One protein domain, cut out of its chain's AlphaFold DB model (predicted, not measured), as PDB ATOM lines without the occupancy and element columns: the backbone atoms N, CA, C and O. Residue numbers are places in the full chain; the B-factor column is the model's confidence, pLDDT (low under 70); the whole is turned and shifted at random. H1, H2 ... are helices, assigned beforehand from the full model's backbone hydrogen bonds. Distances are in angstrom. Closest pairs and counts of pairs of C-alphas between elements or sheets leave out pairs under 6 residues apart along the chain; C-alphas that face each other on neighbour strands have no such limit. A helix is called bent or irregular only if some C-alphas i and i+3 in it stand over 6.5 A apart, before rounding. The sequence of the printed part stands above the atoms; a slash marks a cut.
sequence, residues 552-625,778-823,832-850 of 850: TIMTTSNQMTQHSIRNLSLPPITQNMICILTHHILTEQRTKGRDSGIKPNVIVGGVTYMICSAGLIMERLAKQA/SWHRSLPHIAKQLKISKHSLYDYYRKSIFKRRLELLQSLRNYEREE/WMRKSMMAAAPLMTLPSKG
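Overview. This is residues 552 to 625, 778 to 823 and 832 to 850 of the 850 residues of the protein "Hypothetical protein" of Ditylum brightwellii (UniProt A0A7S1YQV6). Two long helices, H3 and the bent H5, cross near their beginnings and then spread as a V, H5b making one limb and the later part of H3 the other. The beginning of H3 is the core of a helical cluster, with H1 and H2 packed on one side and H4 and H5a on the other; short H6 lies near H5b, and residues 839 to 850 form an unnamed tail. The printed part has 139 residues, with six named helices, H1 to H6 in chain order, and no named strand: the class is all helix. The whole is compact, with a radius of gyration of the C-alphas of 15.5 A and spans of 39 by 33 by 33 A.

Along the chain. H5, residues 794 to 822, was assigned as one helix by its hydrogen bonds but is bent: C-alphas 803 and 806 are 6.5 A apart. Its arms are H5a, residues 794 to 803, 14.2 A long, and H5b, residues 806 to 822, 24.3 A. H3, residues 600 to 625, is 37.1 A long, from C-alpha 600 at (216.101, 231.506, 335.656) to C-alpha 625 at (179.557, 227.144, 340.640). H1 is residues 552 to 566, 21.5 A, beginning at (217.725, 247.498, 334.928). H2 is residues 572 to 591, 28.5 A; H4 is residues 783 to 789, 10.1 A; H6 is residues 832 to 838, 9.7 A.

Arrangement. H5a and H5b stand at a shallow tilt of 33 degrees, only just short of steep. H5a touches the hub, H3, about perpendicular at 77 degrees, through residues 602 to 610 of H3 alone; the closest C-alphas, of Gly 606 and Tyr 801, are 4.8 A apart. H2 and H3 touch as a helical hairpin, at a steep tilt of 41 degrees, opposite ways, with C-alphas of Thr 582 and Val 604 closest at 5.8 A. H1 and H2 are a helical hairpin too, only just steep at 38 degrees, with C-alphas of Thr 561 and Cys 579 closest at 6.2 A. H4 touches H3, C-alphas of Gly 605 and Ile 786 being closest at 6.5 A. H5b and H6 are near each other, closest at 8.4 A. Every O i to N i+4 pair is within hydrogen-bond range in H2, H4, H5a and H6; the counts are 9 of 11 in H1, 21 of 22 in H3 and 12 of 13 in H5b.

Size, cuts and confidence. The C-alphas of Gly 593 and Ala 625 are farthest apart, 45.3 A. Two cuts leave out residues 626 to 777, with 17.1 A between the C-alphas across it, and 824 to 831, with 13.5 A. Of the links printed whole, none is long. Mean pLDDT of the printed part is 83.4; residues 552 to 555, 823 and 832 to 850 are under 70.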
ATOM      1  N   THR A 552     217.328 247.901 336.299       50.47
ATOM      2  CA  THR A 552     217.725 247.498 334.928       50.47
ATOM      3  C   THR A 552     218.156 246.025 334.809       50.47
ATOM      4  O   THR A 552     217.932 245.388 333.779       50.47
ATOM      5  N   ILE A 553     218.648 245.391 335.882       56.12
ATOM      6  CA  ILE A 553     218.793 243.914 335.918       56.12
ATOM      7  C   ILE A 553     217.411 243.234 336.035       56.12
ATOM      8  O   ILE A 553     217.245 242.046 335.745       56.12
ATOM      9  N   MET A 554     216.391 243.980 336.468       57.94
ATOM     10  CA  MET A 554     214.998 243.539 336.466       57.94
ATOM     11  C   MET A 554     214.413 243.423 335.047       57.94
ATOM     12  O   MET A 554     213.802 242.399 334.741       57.94
ATOM     13  N   THR A 555     214.634 244.398 334.154       69.69
ATOM     14  CA  THR A 555     214.017 244.400 332.808       69.69
ATOM     15  C   THR A 555     214.443 243.202 331.959       69.69
ATOM     16  O   THR A 555     213.586 242.483 331.441       69.69
ATOM     17  N   THR A 556     215.746 242.910 331.886       73.44
ATOM     18  CA  THR A 556     216.262 241.773 331.095       73.44
ATOM     19  C   THR A 556     215.716 240.420 331.564       73.44
ATOM     20  O   THR A 556     215.420 239.551 330.739       73.44
ATOM     21  N   SER A 557     215.520 240.237 332.874       79.19
ATOM     22  CA  SER A 557     214.947 239.000 333.410       79.19
ATOM     23  C   SER A 557     213.435 238.911 333.201       79.19
ATOM     24  O   SER A 557     212.925 237.833 332.884       79.19
ATOM     25  N   ASN A 558     212.718 240.033 333.314       84.06
ATOM     26  CA  ASN A 558     211.283 240.098 333.033       84.06
ATOM     27  C   ASN A 558     210.990 239.769 331.563       84.06
ATOM     28  O   ASN A 558     210.049 239.040 331.276       84.06
ATOM     29  N   GLN A 559     211.824 240.220 330.627       85.69
ATOM     30  CA  GLN A 559     211.641 239.962 329.193       85.69
ATOM     31  C   GLN A 559     211.951 238.520 328.795       85.69
ATOM     32  O   GLN A 559     211.211 237.927 328.010       85.69
ATOM     33  N   MET A 560     213.003 237.925 329.368       85.81
ATOM     34  CA  MET A 560     213.276 236.500 329.177       85.81
ATOM     35  C   MET A 560     212.121 235.653 329.735       85.81
ATOM     36  O   MET A 560     211.684 234.708 329.082       85.81
ATOM     37  N   THR A 561     211.571 236.054 330.887       90.06
ATOM     38  CA  THR A 561     210.370 235.460 331.492       90.06
ATOM     39  C   THR A 561     209.157 235.588 330.562       90.06
ATOM     40  O   THR A 561     208.568 234.573 330.200       90.06
ATOM     41  N   GLN A 562     208.834 236.794 330.080       89.94
ATOM     42  CA  GLN A 562     207.740 237.037 329.129       89.94
ATOM     43  C   GLN A 562     207.881 236.213 327.841       89.94
ATOM     44  O   GLN A 562     206.908 235.613 327.395       89.94
ATOM     45  N   HIS A 563     209.078 236.133 327.250       89.38
ATOM     46  CA  HIS A 563     209.320 235.307 326.064       89.38
ATOM     47  C   HIS A 563     209.055 233.821 326.341       89.38
ATOM     48  O   HIS A 563     208.291 233.176 325.624       89.38
ATOM     49  N   SER A 564     209.627 233.298 327.428       90.31
ATOM     50  CA  SER A 564     209.392 231.935 327.905       90.31
ATOM     51  C   SER A 564     207.909 231.621 328.145       90.31
ATOM     52  O   SER A 564     207.479 230.492 327.917       90.31
ATOM     53  N   ILE A 565     207.123 232.608 328.578       92.81
ATOM     54  CA  ILE A 565     205.685 232.476 328.832       92.81
ATOM     55  C   ILE A 565     204.851 232.537 327.546       92.81
ATOM     56  O   ILE A 565     203.909 231.757 327.412       92.81
ATOM     57  N   ARG A 566     205.180 233.413 326.586       90.44
ATOM     58  CA  ARG A 566     204.432 233.534 325.316       90.44
ATOM     59  C   ARG A 566     204.376 232.201 324.561       90.44
ATOM     60  O   ARG A 566     203.318 231.830 324.058       90.44
ATOM     61  N   ASN A 567     205.458 231.421 324.609       89.19
ATOM     62  CA  ASN A 567     205.547 230.079 324.014       89.19
ATOM     63  C   ASN A 567     204.611 229.030 324.659       89.19
ATOM     64  O   ASN A 567     204.454 227.935 324.124       89.19
ATOM     65  N   LEU A 568     203.994 229.338 325.807       92.50
ATOM     66  CA  LEU A 568     203.020 228.480 326.493       92.50
ATOM     67  C   LEU A 568     201.559 228.841 326.174       92.50
ATOM     68  O   LEU A 568     200.666 228.200 326.730       92.50
ATOM     69  N   SER A 569     201.311 229.855 325.329       92.06
ATOM     70  CA  SER A 569     199.970 230.325 324.930       92.06
ATOM     71  C   SER A 569     198.996 230.513 326.107       92.06
ATOM     72  O   SER A 569     197.834 230.113 326.049       92.06
ATOM     73  N   LEU A 570     199.490 231.057 327.222       91.69
ATOM     74  CA  LEU A 570     198.699 231.263 328.439       91.69
ATOM     75  C   LEU A 570     197.847 232.544 328.353       91.69
ATOM     76  O   LEU A 570     198.284 233.498 327.703       91.69
ATOM     77  N   PRO A 571     196.690 232.618 329.041       89.62
ATOM     78  CA  PRO A 571     195.892 233.843 329.120       89.62
ATOM     79  C   PRO A 571     196.718 235.032 329.653       89.62
ATOM     80  O   PRO A 571     197.537 234.824 330.553       89.62
ATOM     81  N   PRO A 572     196.524 236.275 329.163       87.19
ATOM     82  CA  PRO A 572     197.364 237.428 329.525       87.19
ATOM     83  C   PRO A 572     197.507 237.662 331.037       87.19
ATOM     84  O   PRO A 572     198.614 237.878 331.527       87.19
ATOM     85  N   ILE A 573     196.418 237.515 331.795       86.88
ATOM     86  CA  ILE A 573     196.420 237.620 333.262       86.88
ATOM     87  C   ILE A 573     197.333 236.570 333.922       86.88
ATOM     88  O   ILE A 573     198.129 236.894 334.804       86.88
ATOM     89  N   THR A 574     197.313 235.329 333.427       90.19
ATOM     90  CA  THR A 574     198.228 234.261 333.848       90.19
ATOM     91  C   THR A 574     199.677 234.624 333.517       90.19
ATOM     92  O   THR A 574     200.565 234.390 334.337       90.19
ATOM     93  N   GLN A 575     199.933 235.229 332.348       92.06
ATOM     94  CA  GLN A 575     201.278 235.674 331.965       92.06
ATOM     95  C   GLN A 575     201.819 236.735 332.931       92.06
ATOM     96  O   GLN A 575     202.954 236.615 333.400       92.06
ATOM     97  N   ASN A 576     200.996 237.730 333.274       89.62
ATOM     98  CA  ASN A 576     201.355 238.797 334.207       89.62
ATOM     99  C   ASN A 576     201.651 238.244 335.609       89.62
ATOM    100  O   ASN A 576     202.707 238.544 336.168       89.62
ATOM    101  N   MET A 577     200.803 237.351 336.137       90.81
ATOM    102  CA  MET A 577     201.040 236.690 337.429       90.81
ATOM    103  C   MET A 577     202.366 235.915 337.463       90.81
ATOM    104  O   MET A 577     203.113 236.022 338.438       90.81
ATOM    105  N   ILE A 578     202.704 235.169 336.401       94.12
ATOM    106  CA  ILE A 578     203.994 234.461 336.319       94.12
ATOM    107  C   ILE A 578     205.153 235.463 336.302       94.12
ATOM    108  O   ILE A 578     206.146 235.243 336.999       94.12
ATOM    109  N   CYS A 579     205.041 236.559 335.543       91.81
ATOM    110  CA  CYS A 579     206.077 237.592 335.485       91.81
ATOM    111  C   CYS A 579     206.341 238.199 336.867       91.81
ATOM    112  O   CYS A 579     207.487 238.193 337.310       91.81
ATOM    113  N   ILE A 580     205.294 238.648 337.566       91.44
ATOM    114  CA  ILE A 580     205.386 239.295 338.885       91.44
ATOM    115  C   ILE A 580     205.984 238.341 339.926       91.44
ATOM    116  O   ILE A 580     206.937 238.694 340.620       91.44
ATOM    117  N   LEU A 581     205.491 237.102 340.003       93.50
ATOM    118  CA  LEU A 581     205.976 236.132 340.990       93.50
ATOM    119  C   LEU A 581     207.409 235.666 340.695       93.50
ATOM    120  O   LEU A 581     208.212 235.538 341.619       93.50
ATOM    121  N   THR A 582     207.774 235.477 339.423       94.50
ATOM    122  CA  THR A 582     209.166 235.177 339.035       94.50
ATOM    123  C   THR A 582     210.089 236.342 339.395       94.50
ATOM    124  O   THR A 582     211.153 236.130 339.975       94.50
ATOM    125  N   HIS A 583     209.676 237.570 339.082       91.38
ATOM    126  CA  HIS A 583     210.408 238.798 339.375       91.38
ATOM    127  C   HIS A 583     210.650 238.982 340.878       91.38
ATOM    128  O   HIS A 583     211.783 239.237 341.289       91.38
ATOM    129  N   HIS A 584     209.621 238.768 341.705       92.38
ATOM    130  CA  HIS A 584     209.742 238.814 343.159       92.38
ATOM    131  C   HIS A 584     210.742 237.764 343.675       92.38
ATOM    132  O   HIS A 584     211.676 238.108 344.396       92.38
ATOM    133  N   ILE A 585     210.622 236.500 343.244       93.06
ATOM    134  CA  ILE A 585     211.529 235.415 343.664       93.06
ATOM    135  C   ILE A 585     212.984 235.700 343.265       93.06
ATOM    136  O   ILE A 585     213.899 235.446 344.046       93.06
ATOM    137  N   LEU A 586     213.219 236.229 342.063       92.06
ATOM    138  CA  LEU A 586     214.560 236.595 341.599       92.06
ATOM    139  C   LEU A 586     215.144 237.779 342.374       92.06
ATOM    140  O   LEU A 586     216.336 237.785 342.673       92.06
ATOM    141  N   THR A 587     214.314 238.764 342.709       90.69
ATOM    142  CA  THR A 587     214.721 239.917 343.520       90.69
ATOM    143  C   THR A 587     215.092 239.465 344.930       90.69
ATOM    144  O   THR A 587     216.153 239.827 345.423       90.69
ATOM    145  N   GLU A 588     214.295 238.583 345.531       92.19
ATOM    146  CA  GLU A 588     214.560 238.012 346.852       92.19
ATOM    147  C   GLU A 588     215.818 237.122 346.892       92.19
ATOM    148  O   GLU A 588     216.546 237.122 347.883       92.19
ATOM    149  N   GLN A 589     216.114 236.368 345.824       91.44
ATOM    150  CA  GLN A 589     217.371 235.610 345.735       91.44
ATOM    151  C   GLN A 589     218.591 236.544 345.736       91.44
ATOM    152  O   GLN A 589     219.553 236.279 346.459       91.44
ATOM    153  N   ARG A 590     218.519 237.667 345.005       88.94
ATOM    154  CA  ARG A 590     219.574 238.694 344.980       88.94
ATOM    155  C   ARG A 590     219.725 239.405 346.325       88.94
ATOM    156  O   ARG A 590     220.838 239.487 346.828       88.94
ATOM    157  N   THR A 591     218.634 239.882 346.933       91.12
ATOM    158  CA  THR A 591     218.702 240.625 348.209       91.12
ATOM    159  C   THR A 591     219.200 239.761 349.364       91.12
ATOM    160  O   THR A 591     219.842 240.273 350.274       91.12
ATOM    161  N   LYS A 592     218.975 238.442 349.317       90.75
ATOM    162  CA  LYS A 592     219.518 237.488 350.298       90.75
ATOM    163  C   LYS A 592     220.969 237.069 350.025       90.75
ATOM    164  O   LYS A 592     221.462 236.192 350.729       90.75
ATOM    165  N   GLY A 593     221.627 237.612 348.994       89.19
ATOM    166  CA  GLY A 593     222.974 237.205 348.567       89.19
ATOM    167  C   GLY A 593     223.063 235.744 348.105       89.19
ATOM    168  O   GLY A 593     224.152 235.186 347.995       89.19
ATOM    169  N   ARG A 594     221.919 235.091 347.860       83.12
ATOM    170  CA  ARG A 594     221.831 233.674 347.498       83.12
ATOM    171  C   ARG A 594     221.670 233.551 345.993       83.12
ATOM    172  O   ARG A 594     220.593 233.194 345.507       83.12
ATOM    173  N   ASP A 595     222.771 233.771 345.280       77.06
ATOM    174  CA  ASP A 595     222.932 233.306 343.900       77.06
ATOM    175  C   ASP A 595     222.882 231.773 343.897       77.06
ATOM    176  O   ASP A 595     223.879 231.063 343.972       77.06
ATOM    177  N   SER A 596     221.659 231.252 343.847       77.75
ATOM    178  CA  SER A 596     221.321 229.849 344.096       77.75
ATOM    179  C   SER A 596     221.898 228.859 343.071       77.75
ATOM    180  O   SER A 596     221.658 227.657 343.169       77.75
ATOM    181  N   GLY A 597     222.585 229.350 342.034       89.50
ATOM    182  CA  GLY A 597     222.976 228.594 340.842       89.50
ATOM    183  C   GLY A 597     221.789 228.144 339.975       89.50
ATOM    184  O   GLY A 597     221.980 227.530 338.920       89.50
ATOM    185  N   ILE A 598     220.551 228.437 340.388       92.94
ATOM    186  CA  ILE A 598     219.338 227.968 339.723       92.94
ATOM    187  C   ILE A 598     219.108 228.812 338.474       92.94
ATOM    188  O   ILE A 598     218.949 230.031 338.519       92.94
ATOM    189  N   LYS A 599     219.068 228.141 337.322       92.19
ATOM    190  CA  LYS A 599     218.838 228.790 336.028       92.19
ATOM    191  C   LYS A 599     217.477 229.502 336.043       92.19
ATOM    192  O   LYS A 599     216.487 228.838 336.355       92.19
ATOM    193  N   PRO A 600     217.369 230.775 335.617       92.06
ATOM    194  CA  PRO A 600     216.101 231.506 335.656       92.06
ATOM    195  C   PRO A 600     214.933 230.795 334.956       92.06
ATOM    196  O   PRO A 600     213.829 230.813 335.482       92.06
ATOM    197  N   ASN A 601     215.159 230.069 333.852       93.06
ATOM    198  CA  ASN A 601     214.108 229.274 333.190       93.06
ATOM    199  C   ASN A 601     213.494 228.189 334.099       93.06
ATOM    200  O   ASN A 601     212.328 227.841 333.931       93.06
ATOM    201  N   VAL A 602     214.253 227.650 335.062       96.06
ATOM    202  CA  VAL A 602     213.744 226.701 336.067       96.06
ATOM    203  C   VAL A 602     212.869 227.428 337.091       96.06
ATOM    204  O   VAL A 602     211.840 226.891 337.495       96.06
ATOM    205  N   ILE A 603     213.222 228.671 337.441       95.88
ATOM    206  CA  ILE A 603     212.416 229.538 338.311       95.88
ATOM    207  C   ILE A 603     211.092 229.889 337.624       95.88
ATOM    208  O   ILE A 603     210.038 229.576 338.173       95.88
ATOM    209  N   VAL A 604     211.154 230.420 336.395       95.69
ATOM    210  CA  VAL A 604     209.987 230.689 335.534       95.69
ATOM    211  C   VAL A 604     209.111 229.444 335.439       95.69
ATOM    212  O   VAL A 604     207.933 229.497 335.763       95.69
ATOM    213  N   GLY A 605     209.681 228.294 335.068       96.56
ATOM    214  CA  GLY A 605     208.923 227.055 334.921       96.56
ATOM    215  C   GLY A 605     208.250 226.591 336.212       96.56
ATOM    216  O   GLY A 605     207.107 226.140 336.164       96.56
ATOM    217  N   GLY A 606     208.924 226.709 337.361       97.06
ATOM    218  CA  GLY A 606     208.361 226.341 338.662       97.06
ATOM    219  C   GLY A 606     207.184 227.232 339.061       97.06
ATOM    220  O   GLY A 606     206.166 226.729 339.537       97.06
ATOM    221  N   VAL A 607     207.293 228.539 338.802       96.50
ATOM    222  CA  VAL A 607     206.214 229.518 339.003       96.50
ATOM    223  C   VAL A 607     205.055 229.258 338.035       96.50
ATOM    224  O   VAL A 607     203.908 229.175 338.468       96.50
ATOM    225  N   THR A 608     205.332 229.024 336.750       96.38
ATOM    226  CA  THR A 608     204.303 228.676 335.761       96.38
ATOM    227  C   THR A 608     203.573 227.390 336.125       96.38
ATOM    228  O   THR A 608     202.349 227.348 336.070       96.38
ATOM    229  N   TYR A 609     204.287 226.347 336.557       96.88
ATOM    230  CA  TYR A 609     203.652 225.098 336.976       96.88
ATOM    231  C   TYR A 609     202.778 225.283 338.224       96.88
ATOM    232  O   TYR A 609     201.684 224.720 338.281       96.88
ATOM    233  N   MET A 610     203.197 226.117 339.185       96.00
ATOM    234  CA  MET A 610     202.363 226.495 340.333       96.00
ATOM    235  C   MET A 610     201.056 227.160 339.884       96.00
ATOM    236  O   MET A 610     199.980 226.725 340.293       96.00
ATOM    237  N   ILE A 611     201.148 228.177 339.023       95.00
ATOM    238  CA  ILE A 611     200.007 228.997 338.597       95.00
ATOM    239  C   ILE A 611     199.067 228.211 337.671       95.00
ATOM    240  O   ILE A 611     197.858 228.256 337.867       95.00
ATOM    241  N   CYS A 612     199.586 227.412 336.733       94.88
ATOM    242  CA  CYS A 612     198.773 226.500 335.918       94.88
ATOM    243  C   CYS A 612     198.079 225.418 336.763       94.88
ATOM    244  O   CYS A 612     196.954 225.024 336.455       94.88
ATOM    245  N   SER A 613     198.726 224.934 337.831       93.44
ATOM    246  CA  SER A 613     198.121 223.951 338.739       93.44
ATOM    247  C   SER A 613     197.015 224.568 339.591       93.44
ATOM    248  O   SER A 613     195.974 223.942 339.754       93.44
ATOM    249  N   ALA A 614     197.212 225.787 340.106       90.75
ATOM    250  CA  ALA A 614     196.167 226.532 340.802       90.75
ATOM    251  C   ALA A 614     195.002 226.852 339.852       90.75
ATOM    252  O   ALA A 614     193.865 226.488 340.134       90.75
ATOM    253  N   GLY A 615     195.295 227.424 338.680       90.00
ATOM    254  CA  GLY A 615     194.318 227.790 337.653       90.00
ATOM    255  C   GLY A 615     193.411 226.646 337.209       90.00
ATOM    256  O   GLY A 615     192.216 226.857 337.062       90.00
ATOM    257  N   LEU A 616     193.931 225.419 337.088       89.81
ATOM    258  CA  LEU A 616     193.110 224.231 336.817       89.81
ATOM    259  C   LEU A 616     192.097 223.936 337.937       89.81
ATOM    260  O   LEU A 616     191.004 223.444 337.658       89.81
ATOM    261  N   ILE A 617     192.439 224.202 339.201       88.44
ATOM    262  CA  ILE A 617     191.519 224.018 340.330       88.44
ATOM    263  C   ILE A 617     190.483 225.154 340.327       88.44
ATOM    264  O   ILE A 617     189.292 224.876 340.467       88.44
ATOM    265  N   MET A 618     190.902 226.399 340.052       84.06
ATOM    266  CA  MET A 618     189.992 227.548 339.897       84.06
ATOM    267  C   MET A 618     188.985 227.327 338.758       84.06
ATOM    268  O   MET A 618     187.784 227.489 338.951       84.06
ATOM    269  N   GLU A 619     189.455 226.861 337.597       86.75
ATOM    270  CA  GLU A 619     188.633 226.510 336.431       86.75
ATOM    271  C   GLU A 619     187.597 225.418 336.754       86.75
ATOM    272  O   GLU A 619     186.468 225.470 336.262       86.75
ATOM    273  N   ARG A 620     187.947 224.439 337.599       87.31
ATOM    274  CA  ARG A 620     187.011 223.394 338.045       87.31
ATOM    275  C   ARG A 620     185.949 223.935 338.999       87.31
ATOM    276  O   ARG A 620     184.776 223.636 338.782       87.31
ATOM    277  N   LEU A 621     186.323 224.725 340.011       83.62
ATOM    278  CA  LEU A 621     185.337 225.282 340.945       83.62
ATOM    279  C   LEU A 621     184.423 226.306 340.259       83.62
ATOM    280  O   LEU A 621     183.221 226.290 340.503       83.62
ATOM    281  N   ALA A 622     184.942 227.119 339.334       82.88
ATOM    282  CA  ALA A 622     184.125 228.027 338.529       82.88
ATOM    283  C   ALA A 622     183.075 227.267 337.694       82.88
ATOM    284  O   ALA A 622     181.904 227.643 337.690       82.88
ATOM    285  N   LYS A 623     183.447 226.144 337.056       84.19
ATOM    286  CA  LYS A 623     182.484 225.274 336.346       84.19
ATOM    287  C   LYS A 623     181.435 224.682 337.289       84.19
ATOM    288  O   LYS A 623     180.256 224.680 336.942       84.19
ATOM    289  N   GLN A 624     181.836 224.229 338.480       88.12
ATOM    290  CA  GLN A 624     180.903 223.717 339.491       88.12
ATOM    291  C   GLN A 624     179.914 224.800 339.951       88.12
ATOM    292  O   GLN A 624     178.706 224.560 339.928       88.12
ATOM    293  N   ALA A 625     180.394 226.007 340.264       83.25
ATOM    294  CA  ALA A 625     179.557 227.144 340.640       83.25
ATOM    295  C   ALA A 625     178.532 227.486 339.544       83.25
ATOM    296  O   ALA A 625     177.329 227.479 339.814       83.25
ATOM    297  N   SER A 778     192.324 226.325 327.974       84.31
ATOM    298  CA  SER A 778     192.378 225.908 329.381       84.31
ATOM    299  C   SER A 778     193.641 226.439 330.067       84.31
ATOM    300  O   SER A 778     194.686 226.624 329.430       84.31
ATOM    301  N   TRP A 779     193.587 226.628 331.388       86.19
ATOM    302  CA  TRP A 779     194.757 227.061 332.174       86.19
ATOM    303  C   TRP A 779     195.803 225.949 332.333       86.19
ATOM    304  O   TRP A 779     196.941 226.187 332.748       86.19
ATOM    305  N   HIS A 780     195.427 224.712 332.002       90.06
ATOM    306  CA  HIS A 780     196.270 223.548 332.181       90.06
ATOM    307  C   HIS A 780     197.428 223.513 331.179       90.06
ATOM    308  O   HIS A 780     197.240 223.415 329.967       90.06
ATOM    309  N   ARG A 781     198.656 223.490 331.698       93.88
ATOM    310  CA  ARG A 781     199.845 223.043 330.964       93.88
ATOM    311  C   ARG A 781     200.495 221.932 331.772       93.88
ATOM    312  O   ARG A 781     200.816 222.113 332.946       93.88
ATOM    313  N   SER A 782     200.664 220.766 331.156       95.19
ATOM    314  CA  SER A 782     201.273 219.622 331.831       95.19
ATOM    315  C   SER A 782     202.758 219.887 332.109       95.19
ATOM    316  O   SER A 782     203.439 220.576 331.346       95.19
ATOM    317  N   LEU A 783     203.292 219.314 333.190       95.94
ATOM    318  CA  LEU A 783     204.703 219.472 333.559       95.94
ATOM    319  C   LEU A 783     205.680 219.115 332.407       95.94
ATOM    320  O   LEU A 783     206.631 219.870 332.199       95.94
ATOM    321  N   PRO A 784     205.466 218.043 331.604       96.94
ATOM    322  CA  PRO A 784     206.292 217.774 330.424       96.94
ATOM    323  C   PRO A 784     206.171 218.843 329.329       96.94
ATOM    324  O   PRO A 784     207.167 219.136 328.673       96.94
ATOM    325  N   HIS A 785     204.990 219.440 329.137       95.81
ATOM    326  CA  HIS A 785     204.790 220.517 328.164       95.81
ATOM    327  C   HIS A 785     205.552 221.785 328.580       95.81
ATOM    328  O   HIS A 785     206.298 222.334 327.773       95.81
ATOM    329  N   ILE A 786     205.445 222.196 329.852       96.69
ATOM    330  CA  ILE A 786     206.207 223.331 330.403       96.69
ATOM    331  C   ILE A 786     207.715 223.077 330.268       96.69
ATOM    332  O   ILE A 786     208.445 223.927 329.762       96.69
ATOM    333  N   ALA A 787     208.185 221.883 330.648       96.19
ATOM    334  CA  ALA A 787     209.592 221.508 330.526       96.19
ATOM    335  C   ALA A 787     210.100 221.567 329.070       96.19
ATOM    336  O   ALA A 787     211.177 222.110 328.816       96.19
ATOM    337  N   LYS A 788     209.302 221.063 328.113       94.50
ATOM    338  CA  LYS A 788     209.611 221.084 326.674       94.50
ATOM    339  C   LYS A 788     209.720 222.515 326.139       94.50
ATOM    340  O   LYS A 788     210.734 222.836 325.528       94.50
ATOM    341  N   GLN A 789     208.723 223.366 326.393       93.69
ATOM    342  CA  GLN A 789     208.697 224.739 325.866       93.69
ATOM    343  C   GLN A 789     209.783 225.638 326.472       93.69
ATOM    344  O   GLN A 789     210.340 226.489 325.786       93.69
ATOM    345  N   LEU A 790     210.140 225.419 327.743       93.12
ATOM    346  CA  LEU A 790     211.194 226.178 328.426       93.12
ATOM    347  C   LEU A 790     212.610 225.608 328.225       93.12
ATOM    348  O   LEU A 790     213.571 226.163 328.768       93.12
ATOM    349  N   LYS A 791     212.745 224.508 327.465       92.19
ATOM    350  CA  LYS A 791     213.999 223.769 327.218       92.19
ATOM    351  C   LYS A 791     214.733 223.361 328.509       92.19
ATOM    352  O   LYS A 791     215.963 223.373 328.578       92.19
ATOM    353  N   ILE A 792     213.980 222.979 329.543       94.88
ATOM    354  CA  ILE A 792     214.497 222.539 330.851       94.88
ATOM    355  C   ILE A 792     214.209 221.055 331.098       94.88
ATOM    356  O   ILE A 792     213.254 220.485 330.577       94.88
ATOM    357  N   SER A 793     215.031 220.408 331.929       96.00
ATOM    358  CA  SER A 793     214.758 219.033 332.363       96.00
ATOM    359  C   SER A 793     213.495 218.985 333.227       96.00
ATOM    360  O   SER A 793     213.381 219.742 334.194       96.00
ATOM    361  N   LYS A 794     212.584 218.045 332.928       97.00
ATOM    362  CA  LYS A 794     211.388 217.757 333.742       97.00
ATOM    363  C   LYS A 794     211.751 217.521 335.215       97.00
ATOM    364  O   LYS A 794     211.029 217.982 336.091       97.00
ATOM    365  N   HIS A 795     212.870 216.840 335.476       97.06
ATOM    366  CA  HIS A 795     213.338 216.548 336.832       97.06
ATOM    367  C   HIS A 795     213.805 217.819 337.550       97.06
ATOM    368  O   HIS A 795     213.299 218.115 338.621       97.06
ATOM    369  N   SER A 796     214.671 218.634 336.934       96.69
ATOM    370  CA  SER A 796     215.130 219.900 337.535       96.69
ATOM    371  C   SER A 796     213.982 220.881 337.796       96.69
ATOM    372  O   SER A 796     213.989 221.584 338.802       96.69
ATOM    373  N   LEU A 797     212.985 220.908 336.904       97.31
ATOM    374  CA  LEU A 797     211.754 221.676 337.076       97.31
ATOM    375  C   LEU A 797     210.934 221.181 338.280       97.31
ATOM    376  O   LEU A 797     210.543 221.983 339.128       97.31
ATOM    377  N   TYR A 798     210.686 219.871 338.360       96.94
ATOM    378  CA  TYR A 798     209.926 219.260 339.451       96.94
ATOM    379  C   TYR A 798     210.617 219.434 340.806       96.94
ATOM    380  O   TYR A 798     209.975 219.822 341.778       96.94
ATOM    381  N   ASP A 799     211.927 219.207 340.861       96.88
ATOM    382  CA  ASP A 799     212.732 219.326 342.073       96.88
ATOM    383  C   ASP A 799     212.745 220.753 342.609       96.88
ATOM    384  O   ASP A 799     212.564 220.955 343.810       96.88
ATOM    385  N   TYR A 800     212.908 221.747 341.730       96.62
ATOM    386  CA  TYR A 800     212.829 223.149 342.124       96.62
ATOM    387  C   TYR A 800     211.429 223.522 342.621       96.62
ATOM    388  O   TYR A 800     211.287 224.156 343.670       96.62
ATOM    389  N   TYR A 801     210.383 223.082 341.912       97.12
ATOM    390  CA  TYR A 801     209.011 223.281 342.363       97.12
ATOM    391  C   TYR A 801     208.795 222.665 343.753       97.12
ATOM    392  O   TYR A 801     208.369 223.370 344.662       97.12
ATOM    393  N   ARG A 802     209.155 221.392 343.955       96.44
ATOM    394  CA  ARG A 802     208.968 220.662 345.219       96.44
ATOM    395  C   ARG A 802     209.765 221.262 346.379       96.44
ATOM    396  O   ARG A 802     209.224 221.379 347.474       96.44
ATOM    397  N   LYS A 803     211.033 221.630 346.165       95.38
ATOM    398  CA  LYS A 803     211.929 222.119 347.230       95.38
ATOM    399  C   LYS A 803     211.712 223.595 347.571       95.38
ATOM    400  O   LYS A 803     211.816 223.960 348.736       95.38
ATOM    401  N   SER A 804     211.419 224.442 346.582       94.56
ATOM    402  CA  SER A 804     211.391 225.901 346.762       94.56
ATOM    403  C   SER A 804     209.988 226.497 346.655       94.56
ATOM    404  O   SER A 804     209.555 227.204 347.562       94.56
ATOM    405  N   ILE A 805     209.263 226.222 345.568       95.25
ATOM    406  CA  ILE A 805     207.972 226.875 345.286       95.25
ATOM    407  C   ILE A 805     206.839 226.286 346.134       95.25
ATOM    408  O   ILE A 805     206.032 227.024 346.692       95.25
ATOM    409  N   PHE A 806     206.795 224.965 346.283       94.25
ATOM    410  CA  PHE A 806     205.767 224.258 347.042       94.25
ATOM    411  C   PHE A 806     205.823 224.597 348.536       94.25
ATOM    412  O   PHE A 806     204.777 224.822 349.137       94.25
ATOM    413  N   LYS A 807     207.025 224.736 349.120       93.38
ATOM    414  CA  LYS A 807     207.175 225.182 350.513       93.38
ATOM    415  C   LYS A 807     206.594 226.587 350.719       93.38
ATOM    416  O   LYS A 807     205.744 226.765 351.579       93.38
ATOM    417  N   ARG A 808     206.956 227.543 349.856       90.81
ATOM    418  CA  ARG A 808     206.413 228.917 349.873       90.81
ATOM    419  C   ARG A 808     204.898 228.956 349.685       90.81
ATOM    420  O   ARG A 808     204.216 229.755 350.313       90.81
ATOM    421  N   ARG A 809     204.359 228.078 348.832       89.81
ATOM    422  CA  ARG A 809     202.913 227.915 348.633       89.81
ATOM    423  C   ARG A 809     202.223 227.445 349.917       89.81
ATOM    424  O   ARG A 809     201.167 227.971 350.240       89.81
ATOM    425  N   LEU A 810     202.814 226.499 350.653       91.19
ATOM    426  CA  LEU A 810     202.308 226.068 351.962       91.19
ATOM    427  C   LEU A 810     202.413 227.181 353.014       91.19
ATOM    428  O   LEU A 810     201.436 227.423 353.712       91.19
ATOM    429  N   GLU A 811     203.542 227.890 353.084       89.50
ATOM    430  CA  GLU A 811     203.748 229.033 353.989       89.50
ATOM    431  C   GLU A 811     202.705 230.142 353.733       89.50
ATOM    432  O   GLU A 811     202.096 230.645 354.676       89.50
ATOM    433  N   LEU A 812     202.410 230.452 352.463       84.38
ATOM    434  CA  LEU A 812     201.361 231.399 352.064       84.38
ATOM    435  C   LEU A 812     199.966 230.915 352.485       84.38
ATOM    436  O   LEU A 812     199.196 231.687 353.045       84.38
ATOM    437  N   LEU A 813     199.641 229.639 352.255       84.56
ATOM    438  CA  LEU A 813     198.350 229.064 352.651       84.56
ATOM    439  C   LEU A 813     198.162 229.023 354.167       84.56
ATOM    440  O   LEU A 813     197.059 229.252 354.652       84.56
ATOM    441  N   GLN A 814     199.225 228.739 354.915       89.69
ATOM    442  CA  GLN A 814     199.200 228.774 356.372       89.69
ATOM    443  C   GLN A 814     199.052 230.209 356.887       89.69
ATOM    444  O   GLN A 814     198.276 230.433 357.805       89.69
ATOM    445  N   SER A 815     199.717 231.179 356.253       82.62
ATOM    446  CA  SER A 815     199.539 232.605 356.562       82.62
ATOM    447  C   SER A 815     198.089 233.046 356.354       82.62
ATOM    448  O   SER A 815     197.519 233.680 357.233       82.62
ATOM    449  N   LEU A 816     197.466 232.645 355.240       79.81
ATOM    450  CA  LEU A 816     196.060 232.950 354.952       79.81
ATOM    451  C   LEU A 816     195.095 232.307 355.967       79.81
ATOM    452  O   LEU A 816     194.148 232.960 356.377       79.81
ATOM    453  N   ARG A 817     195.361 231.075 356.432       84.94
ATOM    454  CA  ARG A 817     194.575 230.396 357.492       84.94
ATOM    455  C   ARG A 817     194.828 230.908 358.915       84.94
ATOM    456  O   ARG A 817     194.082 230.577 359.834       84.94
ATOM    457  N   ASN A 818     195.938 231.601 359.145       83.50
ATOM    458  CA  ASN A 818     196.186 232.271 360.420       83.50
ATOM    459  C   ASN A 818     195.430 233.597 360.438       83.50
ATOM    460  O   ASN A 818     194.642 233.814 361.345       83.50
ATOM    461  N   TYR A 819     195.555 234.375 359.363       77.06
ATOM    462  CA  TYR A 819     194.776 235.587 359.123       77.06
ATOM    463  C   TYR A 819     193.256 235.330 359.210       77.06
ATOM    464  O   TYR A 819     192.547 236.041 359.908       77.06
ATOM    465  N   GLU A 820     192.775 234.218 358.633       74.00
ATOM    466  CA  GLU A 820     191.392 233.725 358.778       74.00
ATOM    467  C   GLU A 820     190.927 233.563 360.236       74.00
ATOM    468  O   GLU A 820     189.758 233.798 360.515       74.00
ATOM    469  N   ARG A 821     191.819 233.161 361.151       80.75
ATOM    470  CA  ARG A 821     191.502 232.927 362.572       80.75
ATOM    471  C   ARG A 821     191.733 234.144 363.460       80.75
ATOM    472  O   ARG A 821     191.118 234.238 364.511       80.75
ATOM    473  N   GLU A 822     192.641 235.031 363.069       80.62
ATOM    474  CA  GLU A 822     192.975 236.248 363.816       80.62
ATOM    475  C   GLU A 822     191.907 237.343 363.627       80.62
ATOM    476  O   GLU A 822     191.742 238.180 364.506       80.62
ATOM    477  N   GLU A 823     191.133 237.311 362.535       63.75
ATOM    478  CA  GLU A 823     190.115 238.329 362.225       63.75
ATOM    479  C   GLU A 823     188.651 237.850 362.350       63.75
ATOM    480  O   GLU A 823     187.754 238.455 361.752       63.75
ATOM    481  N   TRP A 832     183.077 240.619 352.481       54.12
ATOM    482  CA  TRP A 832     182.811 240.313 351.063       54.12
ATOM    483  C   TRP A 832     184.093 240.122 350.240       54.12
ATOM    484  O   TRP A 832     184.226 239.112 349.540       54.12
ATOM    485  N   MET A 833     185.064 241.032 350.369       46.34
ATOM    486  CA  MET A 833     186.366 240.900 349.705       46.34
ATOM    487  C   MET A 833     187.112 239.669 350.253       46.34
ATOM    488  O   MET A 833     187.617 238.852 349.474       46.34
ATOM    489  N   ARG A 834     187.025 239.433 351.576       55.84
ATOM    490  CA  ARG A 834     187.463 238.181 352.212       55.84
ATOM    491  C   ARG A 834     186.764 236.957 351.619       55.84
ATOM    492  O   ARG A 834     187.466 236.043 351.212       55.84
ATOM    493  N   LYS A 835     185.428 236.902 351.481       54.16
ATOM    494  CA  LYS A 835     184.736 235.737 350.869       54.16
ATOM    495  C   LYS A 835     185.274 235.378 349.478       54.16
ATOM    496  O   LYS A 835     185.424 234.192 349.179       54.16
ATOM    497  N   SER A 836     185.615 236.375 348.663       52.03
ATOM    498  CA  SER A 836     186.217 236.169 347.338       52.03
ATOM    499  C   SER A 836     187.648 235.610 347.411       52.03
ATOM    500  O   SER A 836     187.986 234.696 346.658       52.03
ATOM    501  N   MET A 837     188.478 236.074 348.355       49.19
ATOM    502  CA  MET A 837     189.819 235.514 348.596       49.19
ATOM    503  C   MET A 837     189.792 234.135 349.283       49.19
ATOM    504  O   MET A 837     190.581 233.255 348.937       49.19
ATOM    505  N   MET A 838     188.859 233.902 350.209       49.31
ATOM    506  CA  MET A 838     188.681 232.638 350.938       49.31
ATOM    507  C   MET A 838     188.183 231.522 350.023       49.31
ATOM    508  O   MET A 838     188.685 230.401 350.098       49.31
ATOM    509  N   ALA A 839     187.289 231.828 349.074       54.16
ATOM    510  CA  ALA A 839     186.933 230.902 347.998       54.16
ATOM    511  C   ALA A 839     188.167 230.436 347.192       54.16
ATOM    512  O   ALA A 839     188.141 229.351 346.606       54.16
ATOM    513  N   ALA A 840     189.263 231.210 347.208       51.38
ATOM    514  CA  ALA A 840     190.530 230.872 346.574       51.38
ATOM    515  C   ALA A 840     191.561 230.148 347.464       51.38
ATOM    516  O   ALA A 840     192.502 229.558 346.927       51.38
ATOM    517  N   ALA A 841     191.395 230.089 348.789       44.00
ATOM    518  CA  ALA A 841     192.354 229.395 349.658       44.00
ATOM    519  C   ALA A 841     192.357 227.853 349.462       44.00
ATOM    520  O   ALA A 841     193.439 227.277 349.282       44.00
ATOM    521  N   PRO A 842     191.204 227.151 349.360       45.75
ATOM    522  CA  PRO A 842     191.167 225.732 348.987       45.75
ATOM    523  C   PRO A 842     191.686 225.443 347.567       45.75
ATOM    524  O   PRO A 842     192.159 224.335 347.301       45.75
ATOM    525  N   LEU A 843     191.676 226.433 346.657       49.72
ATOM    526  CA  LEU A 843     192.157 226.296 345.267       49.72
ATOM    527  C   LEU A 843     193.669 226.028 345.168       49.72
ATOM    528  O   LEU A 843     194.196 225.749 344.090       49.72
ATOM    529  N   MET A 844     194.389 226.119 346.287       47.06
ATOM    530  CA  MET A 844     195.844 226.025 346.347       47.06
ATOM    531  C   MET A 844     196.366 224.799 347.115       47.06
ATOM    532  O   MET A 844     197.568 224.534 347.090       47.06
ATOM    533  N   THR A 845     195.500 223.968 347.699       45.19
ATOM    534  CA  THR A 845     195.892 222.652 348.233       45.19
ATOM    535  C   THR A 845     195.716 221.557 347.181       45.19
ATOM    536  O   THR A 845     194.596 221.177 346.853       45.19
ATOM    537  N   LEU A 846     196.824 221.012 346.661       43.91
ATOM    538  CA  LEU A 846     196.773 219.739 345.930       43.91
ATOM    539  C   LEU A 846     196.569 218.598 346.940       43.91
ATOM    540  O   LEU A 846     197.287 218.577 347.943       43.91
ATOM    541  N   PRO A 847     195.662 217.634 346.695       42.44
ATOM    542  CA  PRO A 847     195.571 216.445 347.531       42.44
ATOM    543  C   PRO A 847     196.860 215.629 347.396       42.44
ATOM    544  O   PRO A 847     197.227 215.212 346.298       42.44
ATOM    545  N   SER A 848     197.549 215.383 348.511       35.75
ATOM    546  CA  SER A 848     198.730 214.521 348.551       35.75
ATOM    547  C   SER A 848     198.315 213.048 348.478       35.75
ATOM    548  O   SER A 848     198.203 212.369 349.500       35.75
ATOM    549  N   LYS A 849     198.071 212.552 347.265       36.41
ATOM    550  CA  LYS A 849     197.963 211.121 346.967       36.41
ATOM    551  C   LYS A 849     198.932 210.764 345.841       36.41
ATOM    552  O   LYS A 849     198.800 211.336 344.765       36.41
ATOM    553  N   GLY A 850     199.842 209.829 346.153       36.34
ATOM    554  CA  GLY A 850     200.707 209.046 345.250       36.34
ATOM    555  C   GLY A 850     201.272 209.764 344.034       36.34
ATOM    556  O   GLY A 850     200.693 209.547 342.950       36.34
TER     557      GLY A 850